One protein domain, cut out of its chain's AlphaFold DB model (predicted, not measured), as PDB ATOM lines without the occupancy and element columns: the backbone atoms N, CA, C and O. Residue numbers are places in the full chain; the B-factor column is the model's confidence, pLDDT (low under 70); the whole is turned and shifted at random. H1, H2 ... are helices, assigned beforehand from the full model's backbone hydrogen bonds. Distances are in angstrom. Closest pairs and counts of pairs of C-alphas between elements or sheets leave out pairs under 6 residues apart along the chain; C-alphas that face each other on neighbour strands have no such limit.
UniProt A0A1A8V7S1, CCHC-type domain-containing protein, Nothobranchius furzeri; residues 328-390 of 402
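This is residues 328 to 390 of the 402 residues of the protein "CCHC-type domain-containing protein" of Nothobranchius furzeri (UniProt A0A1A8V7S1). What shape does the printed part make? Two longer helices, H3 and H4, fold back on each other as a helical hairpin, with H1 set crosswise over one side of it. The short H2 lies over that same side, near the first residues of H3. Which parts follow each other along the chain? The 63 printed residues hold four named helices, in the order H1, H2, H3, H4, and no named strand; the class is all helix. How compact is it? It is compact and rounded, with a radius of gyration of the C-alphas of 11.2 A and spans of 31 by 23 by 17 A.

Where does the first helix stand? H1, residues 328 to 336, only just touches H4, residues 372 to 388, with 3 pairs of C-alphas within 8 A; the closest C-alphas are those of Leu 334 and Lys 374, 6.7 A apart. H4 touches H1 with residues 374 to 378 alone, and the lines of H1 and H4 are about perpendicular, at 87 degrees. H1 is close but not clearly touching to H3, residues 351 to 364, with the closest C-alphas, Ile 330 and Ala 358, 7.9 A apart and the lines about perpendicular at 78 degrees. And the second? H2, residues 344 to 347, is close but not clearly touching to H3, its closest C-alphas being Gln 345 and Ala 351 at 6.8 A. H2 is only just apart from H1, the closest C-alphas being 8.2 A apart. How do the two longer helices stand? H3 and H4 form a hairpin and touch, the closest C-alphas being those of Ile 355 and Val 382, 5.9 A apart; they run opposite ways at a shallow tilt of 33 degrees, only just short of steep. What do the backbones show? In H1, H3 and H4 every O i to N i+4 pair is within hydrogen-bond range, while H2 is too short for such a pair and has its 1 O i to N i+3 pair within range.

Where does the first helix begin? C-alpha 328 of H1 is at (39.120, 30.040, 45.966), and H1 is 12.2 A long. How long are the others? H2 measures 5.5 A, H3 20.0 A and H4 24.6 A. Where does the last one end? C-alpha 388 of H4 is at (57.691, 45.991, 40.825).

How far does it reach? The two C-alphas farthest apart, those of Asp 368 and Gly 390, are 32.7 A apart. Is it broken, or are links long? The printed part has no cut; the link from H2 to H3 is tight, and those from H1 to H2 and from H3 to H4 are short. Where is confidence low? The mean pLDDT of the printed part is 70.8, with residues 338 to 347, 349, 351, 364 to 372 and 388 to 390 under 70.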
ATOM      1  N   GLU A 328      39.121  30.341  44.539       72.88
ATOM      2  CA  GLU A 328      39.120  30.040  45.966       72.88
ATOM      3  C   GLU A 328      40.448  30.456  46.611       72.88
ATOM      4  O   GLU A 328      40.421  31.242  47.557       72.88
ATOM      5  N   GLU A 329      41.591  30.051  46.041       73.62
ATOM      6  CA  GLU A 329      42.938  30.415  46.524       73.62
ATOM      7  C   GLU A 329      43.140  31.943  46.581       73.62
ATOM      8  O   GLU A 329      43.683  32.495  47.541       73.62
ATOM      9  N   ILE A 330      42.673  32.659  45.550       77.31
ATOM     10  CA  ILE A 330      42.783  34.122  45.480       77.31
ATOM     11  C   ILE A 330      41.798  34.804  46.443       77.31
ATOM     12  O   ILE A 330      42.110  35.869  46.981       77.31
ATOM     13  N   ASN A 331      40.624  34.216  46.686       74.81
ATOM     14  CA  ASN A 331      39.640  34.754  47.623       74.81
ATOM     15  C   ASN A 331      40.076  34.561  49.087       74.81
ATOM     16  O   ASN A 331      40.015  35.517  49.859       74.81
ATOM     17  N   GLU A 332      40.595  33.380  49.438       78.75
ATOM     18  CA  GLU A 332      41.174  33.072  50.753       78.75
ATOM     19  C   GLU A 332      42.348  34.013  51.066       78.75
ATOM     20  O   GLU A 332      42.334  34.701  52.088       78.75
ATOM     21  N   PHE A 333      43.281  34.190  50.121       79.06
ATOM     22  CA  PHE A 333      44.352  35.183  50.243       79.06
ATOM     23  C   PHE A 333      43.826  36.613  50.475       79.06
ATOM     24  O   PHE A 333      44.365  37.364  51.297       79.06
ATOM     25  N   LEU A 334      42.785  37.038  49.750       75.25
ATOM     26  CA  LEU A 334      42.208  38.371  49.939       75.25
ATOM     27  C   LEU A 334      41.579  38.522  51.330       75.25
ATOM     28  O   LEU A 334      41.660  39.616  51.894       75.25
ATOM     29  N   ASP A 335      41.007  37.471  51.908       74.81
ATOM     30  CA  ASP A 335      40.450  37.508  53.260       74.81
ATOM     31  C   ASP A 335      41.548  37.491  54.341       74.81
ATOM     32  O   ASP A 335      41.551  38.366  55.212       74.81
ATOM     33  N   GLU A 336      42.561  36.624  54.239       74.31
ATOM     34  CA  GLU A 336      43.673  36.554  55.206       74.31
ATOM     35  C   GLU A 336      44.518  37.838  55.291       74.31
ATOM     36  O   GLU A 336      45.019  38.209  56.366       74.31
ATOM     37  N   THR A 337      44.684  38.519  54.151       70.00
ATOM     38  CA  THR A 337      45.447  39.773  54.033       70.00
ATOM     39  C   THR A 337      44.630  41.026  54.353       70.00
ATOM     40  O   THR A 337      45.124  42.150  54.203       70.00
ATOM     41  N   TYR A 338      43.376  40.890  54.797       67.81
ATOM     42  CA  TYR A 338      42.578  42.041  55.212       67.81
ATOM     43  C   TYR A 338      43.203  42.720  56.444       67.81
ATOM     44  O   TYR A 338      43.364  42.120  57.504       67.81
ATOM     45  N   GLY A 339      43.588  43.991  56.292       61.75
ATOM     46  CA  GLY A 339      44.197  44.793  57.360       61.75
ATOM     47  C   GLY A 339      45.697  44.570  57.606       61.75
ATOM     48  O   GLY A 339      46.232  45.165  58.537       61.75
ATOM     49  N   LYS A 340      46.397  43.768  56.787       65.25
ATOM     50  CA  LYS A 340      47.841  43.491  56.934       65.25
ATOM     51  C   LYS A 340      48.628  43.936  55.696       65.25
ATOM     52  O   LYS A 340      48.157  43.792  54.569       65.25
ATOM     53  N   SER A 341      49.847  44.441  55.884       52.88
ATOM     54  CA  SER A 341      50.819  44.627  54.797       52.88
ATOM     55  C   SER A 341      51.539  43.305  54.532       52.88
ATOM     56  O   SER A 341      52.277  42.840  55.397       52.88
ATOM     57  N   VAL A 342      51.304  42.697  53.368       67.62
ATOM     58  CA  VAL A 342      51.806  41.355  53.033       67.62
ATOM     59  C   VAL A 342      52.541  41.369  51.696       67.62
ATOM     60  O   VAL A 342      52.023  41.882  50.700       67.62
ATOM     61  N   ASP A 343      53.732  40.770  51.678       65.69
ATOM     62  CA  ASP A 343      54.541  40.595  50.476       65.69
ATOM     63  C   ASP A 343      53.994  39.445  49.624       65.69
ATOM     64  O   ASP A 343      54.164  38.265  49.929       65.69
ATOM     65  N   LEU A 344      53.357  39.804  48.507       66.62
ATOM     66  CA  LEU A 344      52.715  38.877  47.565       66.62
ATOM     67  C   LEU A 344      53.638  37.742  47.084       66.62
ATOM     68  O   LEU A 344      53.156  36.648  46.812       66.62
ATOM     69  N   GLN A 345      54.951  37.986  47.011       63.62
ATOM     70  CA  GLN A 345      55.949  36.996  46.583       63.62
ATOM     71  C   GLN A 345      56.123  35.822  47.562       63.62
ATOM     72  O   GLN A 345      56.641  34.786  47.156       63.62
ATOM     73  N   GLN A 346      55.701  35.956  48.826       64.12
ATOM     74  CA  GLN A 346      55.748  34.854  49.799       64.12
ATOM     75  C   GLN A 346      54.585  33.863  49.622       64.12
ATOM     76  O   GLN A 346      54.730  32.692  49.955       64.12
ATOM     77  N   TYR A 347      53.453  34.330  49.085       64.31
ATOM     78  CA  TYR A 347      52.228  33.541  48.905       64.31
ATOM     79  C   TYR A 347      52.080  33.025  47.468       64.31
ATOM     80  O   TYR A 347      51.643  31.900  47.249       64.31
ATOM     81  N   PHE A 348      52.497  33.823  46.480       74.12
ATOM     82  CA  PHE A 348      52.457  33.469  45.063       74.12
ATOM     83  C   PHE A 348      53.878  33.525  44.480       74.12
ATOM     84  O   PHE A 348      54.330  34.606  44.087       74.12
ATOM     85  N   PRO A 349      54.602  32.387  44.407       68.25
ATOM     86  CA  PRO A 349      55.975  32.358  43.896       68.25
ATOM     87  C   PRO A 349      56.073  32.748  42.412       68.25
ATOM     88  O   PRO A 349      57.109  33.251  41.984       68.25
ATOM     89  N   ASP A 350      54.994  32.583  41.635       74.75
ATOM     90  CA  ASP A 350      54.881  33.121  40.277       74.75
ATOM     91  C   ASP A 350      53.919  34.323  40.233       74.75
ATOM     92  O   ASP A 350      52.693  34.208  40.123       74.75
ATOM     93  N   ALA A 351      54.511  35.517  40.274       69.12
ATOM     94  CA  ALA A 351      53.792  36.781  40.165       69.12
ATOM     95  C   ALA A 351      53.167  37.018  38.772       69.12
ATOM     96  O   ALA A 351      52.187  37.757  38.664       69.12
ATOM     97  N   VAL A 352      53.689  36.403  37.702       71.31
ATOM     98  CA  VAL A 352      53.134  36.524  36.341       71.31
ATOM     99  C   VAL A 352      51.891  35.643  36.203       71.31
ATOM    100  O   VAL A 352      50.877  36.109  35.677       71.31
ATOM    101  N   LYS A 353      51.927  34.418  36.748       77.25
ATOM    102  CA  LYS A 353      50.754  33.546  36.915       77.25
ATOM    103  C   LYS A 353      49.655  34.251  37.714       77.25
ATOM    104  O   LYS A 353      48.525  34.330  37.238       77.25
ATOM    105  N   PHE A 354      49.991  34.864  38.854       79.56
ATOM    106  CA  PHE A 354      49.029  35.637  39.652       79.56
ATOM    107  C   PHE A 354      48.396  36.800  38.867       79.56
ATOM    108  O   PHE A 354      47.176  36.964  38.891       79.56
ATOM    109  N   ILE A 355      49.186  37.584  38.117       79.19
ATOM    110  CA  ILE A 355      48.659  38.677  37.278       79.19
ATOM    111  C   ILE A 355      47.687  38.147  36.212       79.19
ATOM    112  O   ILE A 355      46.661  38.786  35.967       79.19
ATOM    113  N   ARG A 356      47.972  36.991  35.591       79.56
ATOM    114  CA  ARG A 356      47.085  36.364  34.595       79.56
ATOM    115  C   ARG A 356      45.782  35.873  35.229       79.56
ATOM    116  O   ARG A 356      44.724  36.306  34.780       79.56
ATOM    117  N   SER A 357      45.844  35.082  36.303       79.00
ATOM    118  CA  SER A 357      44.656  34.625  37.044       79.00
ATOM    119  C   SER A 357      43.785  35.790  37.514       79.00
ATOM    120  O   SER A 357      42.588  35.821  37.241       79.00
ATOM    121  N   ALA A 358      44.381  36.806  38.143       76.62
ATOM    122  CA  ALA A 358      43.648  37.978  38.611       76.62
ATOM    123  C   ALA A 358      43.016  38.785  37.460       76.62
ATOM    124  O   ALA A 358      41.944  39.362  37.643       76.62
ATOM    125  N   ALA A 359      43.640  38.825  36.277       76.75
ATOM    126  CA  ALA A 359      43.078  39.476  35.094       76.75
ATOM    127  C   ALA A 359      41.926  38.678  34.455       76.75
ATOM    128  O   ALA A 359      40.989  39.295  33.947       76.75
ATOM    129  N   THR A 360      41.968  37.344  34.490       74.62
ATOM    130  CA  THR A 360      40.851  36.478  34.071       74.62
ATOM    131  C   THR A 360      39.668  36.636  35.027       74.62
ATOM    132  O   THR A 360      38.583  37.023  34.595       74.62
ATOM    133  N   LEU A 361      39.900  36.520  36.339       70.38
ATOM    134  CA  LEU A 361      38.870  36.700  37.369       70.38
ATOM    135  C   LEU A 361      38.229  38.101  37.341       70.38
ATOM    136  O   LEU A 361      37.023  38.237  37.531       70.38
ATOM    137  N   GLN A 362      38.995  39.157  37.040       71.12
ATOM    138  CA  GLN A 362      38.443  40.510  36.865       71.12
ATOM    139  C   GLN A 362      37.530  40.656  35.636       71.12
ATOM    140  O   GLN A 362      36.694  41.562  35.628       71.12
ATOM    141  N   LYS A 363      37.685  39.806  34.610       70.75
ATOM    142  CA  LYS A 363      36.861  39.807  33.388       70.75
ATOM    143  C   LYS A 363      35.631  38.909  33.510       70.75
ATOM    144  O   LYS A 363      34.569  39.293  33.035       70.75
ATOM    145  N   GLU A 364      35.778  37.741  34.126       63.66
ATOM    146  CA  GLU A 364      34.708  36.743  34.241       63.66
ATOM    147  C   GLU A 364      33.715  37.058  35.357       63.66
ATOM    148  O   GLU A 364      32.520  36.825  35.197       63.66
ATOM    149  N   VAL A 365      34.174  37.631  36.478       57.12
ATOM    150  CA  VAL A 365      33.327  37.880  37.656       57.12
ATOM    151  C   VAL A 365      32.514  39.172  37.495       57.12
ATOM    152  O   VAL A 365      32.571  40.107  38.300       57.12
ATOM    153  N   GLY A 366      31.745  39.252  36.413       54.91
ATOM    154  CA  GLY A 366      30.615  40.163  36.310       54.91
ATOM    155  C   GLY A 366      29.535  39.757  37.315       54.91
ATOM    156  O   GLY A 366      28.927  38.706  37.169       54.91
ATOM    157  N   LEU A 367      29.308  40.621  38.306       49.75
ATOM    158  CA  LEU A 367      28.188  40.644  39.262       49.75
ATOM    159  C   LEU A 367      28.199  39.691  40.487       49.75
ATOM    160  O   LEU A 367      28.118  40.236  41.581       49.75
ATOM    161  N   ASP A 368      28.382  38.363  40.397       53.50
ATOM    162  CA  ASP A 368      27.924  37.473  41.510       53.50
ATOM    163  C   ASP A 368      28.968  36.651  42.314       53.50
ATOM    164  O   ASP A 368      28.583  35.811  43.127       53.50
ATOM    165  N   ARG A 369      30.290  36.830  42.131       59.56
ATOM    166  CA  ARG A 369      31.309  35.981  42.822       59.56
ATOM    167  C   ARG A 369      32.440  36.684  43.580       59.56
ATOM    168  O   ARG A 369      33.215  36.009  44.252       59.56
ATOM    169  N   LEU A 370      32.575  38.007  43.490       63.97
ATOM    170  CA  LEU A 370      33.631  38.737  44.198       63.97
ATOM    171  C   LEU A 370      33.151  40.138  44.578       63.97
ATOM    172  O   LEU A 370      32.889  40.961  43.692       63.97
ATOM    173  N   ASP A 371      33.099  40.406  45.887       68.19
ATOM    174  CA  ASP A 371      32.715  41.704  46.445       68.19
ATOM    175  C   ASP A 371      33.496  42.854  45.805       68.19
ATOM    176  O   ASP A 371      34.707  42.773  45.573       68.19
ATOM    177  N   GLU A 372      32.831  43.990  45.617       67.19
ATOM    178  CA  GLU A 372      33.435  45.204  45.061       67.19
ATOM    179  C   GLU A 372      34.695  45.643  45.840       67.19
ATOM    180  O   GLU A 372      35.729  45.978  45.252       67.19
ATOM    181  N   LYS A 373      34.664  45.510  47.174       72.44
ATOM    182  CA  LYS A 373      35.808  45.767  48.068       72.44
ATOM    183  C   LYS A 373      36.989  44.820  47.805       72.44
ATOM    184  O   LYS A 373      38.144  45.257  47.820       72.44
ATOM    185  N   LYS A 374      36.720  43.536  47.537       73.06
ATOM    186  CA  LYS A 374      37.738  42.528  47.194       73.06
ATOM    187  C   LYS A 374      38.320  42.795  45.804       73.06
ATOM    188  O   LYS A 374      39.541  42.795  45.652       73.06
ATOM    189  N   ARG A 375      37.479  43.148  44.823       73.69
ATOM    190  CA  ARG A 375      37.889  43.550  43.462       73.69
ATOM    191  C   ARG A 375      38.845  44.744  43.473       73.69
ATOM    192  O   ARG A 375      39.882  44.704  42.810       73.69
ATOM    193  N   TYR A 376      38.543  45.783  44.257       73.06
ATOM    194  CA  TYR A 376      39.412  46.957  44.389       73.06
ATOM    195  C   TYR A 376      40.782  46.603  44.994       73.06
ATOM    196  O   TYR A 376      41.824  47.018  44.477       73.06
ATOM    197  N   ARG A 377      40.802  45.783  46.055       74.56
ATOM    198  CA  ARG A 377      42.048  45.301  46.675       74.56
ATOM    199  C   ARG A 377      42.870  44.442  45.713       74.56
ATOM    200  O   ARG A 377      44.063  44.695  45.563       74.56
ATOM    201  N   LEU A 378      42.241  43.514  44.990       80.50
ATOM    202  CA  LEU A 378      42.901  42.705  43.961       80.50
ATOM    203  C   LEU A 378      43.532  43.586  42.868       80.50
ATOM    204  O   LEU A 378      44.705  43.404  42.538       80.50
ATOM    205  N   LYS A 379      42.812  44.607  42.372       79.75
ATOM    206  CA  LYS A 379      43.350  45.598  41.418       79.75
ATOM    207  C   LYS A 379      44.574  46.329  41.990       79.75
ATOM    208  O   LYS A 379      45.557  46.504  41.272       79.75
ATOM    209  N   LYS A 380      44.564  46.698  43.279       79.81
ATOM    210  CA  LYS A 380      45.706  47.337  43.963       79.81
ATOM    211  C   LYS A 380      46.929  46.413  44.054       79.81
ATOM    212  O   LYS A 380      48.032  46.861  43.744       79.81
ATOM    213  N   HIS A 381      46.750  45.140  44.416       76.38
ATOM    214  CA  HIS A 381      47.844  44.160  44.477       76.38
ATOM    215  C   HIS A 381      48.439  43.874  43.084       76.38
ATOM    216  O   HIS A 381      49.656  43.949  42.918       76.38
ATOM    217  N   VAL A 382      47.599  43.677  42.057       79.50
ATOM    218  CA  VAL A 382      48.044  43.529  40.656       79.50
ATOM    219  C   VAL A 382      48.802  44.768  40.168       79.50
ATOM    220  O   VAL A 382      49.848  44.635  39.536       79.50
ATOM    221  N   LEU A 383      48.325  45.978  40.481       79.19
ATOM    222  CA  LEU A 383      49.003  47.220  40.096       79.19
ATOM    223  C   LEU A 383      50.355  47.385  40.810       79.19
ATOM    224  O   LEU A 383      51.306  47.882  40.208       79.19
ATOM    225  N   SER A 384      50.459  46.947  42.069       77.50
ATOM    226  CA  SER A 384      51.722  46.932  42.818       77.50
ATOM    227  C   SER A 384      52.736  45.970  42.191       77.50
ATOM    228  O   SER A 384      53.885  46.354  41.988       77.50
ATOM    229  N   LEU A 385      52.302  44.764  41.799       75.25
ATOM    230  CA  LEU A 385      53.155  43.794  41.101       75.25
ATOM    231  C   LEU A 385      53.568  44.274  39.706       75.25
ATOM    232  O   LEU A 385      54.738  44.179  39.354       75.25
ATOM    233  N   LYS A 386      52.656  44.861  38.918       75.94
ATOM    234  CA  LYS A 386      53.009  45.445  37.609       75.94
ATOM    235  C   LYS A 386      54.066  46.552  37.731       75.94
ATOM    236  O   LYS A 386      54.905  46.682  36.840       75.94
ATOM    237  N   LYS A 387      54.059  47.314  38.833       76.75
ATOM    238  CA  LYS A 387      55.094  48.314  39.146       76.75
ATOM    239  C   LYS A 387      56.426  47.676  39.551       76.75
ATOM    240  O   LYS A 387      57.448  48.106  39.028       76.75
ATOM    241  N   SER A 388      56.439  46.658  40.418       68.31
ATOM    242  CA  SER A 388      57.691  45.991  40.825       68.31
ATOM    243  C   SER A 388      58.333  45.164  39.704       68.31
ATOM    244  O   SER A 388      59.555  45.075  39.642       68.31
ATOM    245  N   LEU A 389      57.533  44.626  38.778       68.81
ATOM    246  CA  LEU A 389      57.986  43.908  37.577       68.81
ATOM    247  C   LEU A 389      58.334  44.827  36.389       68.81
ATOM    248  O   LEU A 389      58.679  44.331  35.320       68.81
ATOM    249  N   GLY A 390      58.230  46.155  36.533       57.94
ATOM    250  CA  GLY A 390      58.608  47.107  35.480       57.94
ATOM    251  C   GLY A 390      57.774  47.019  34.191       57.94
ATOM    252  O   GLY A 390      58.261  47.403  33.125       57.94
TER     253      GLY A 390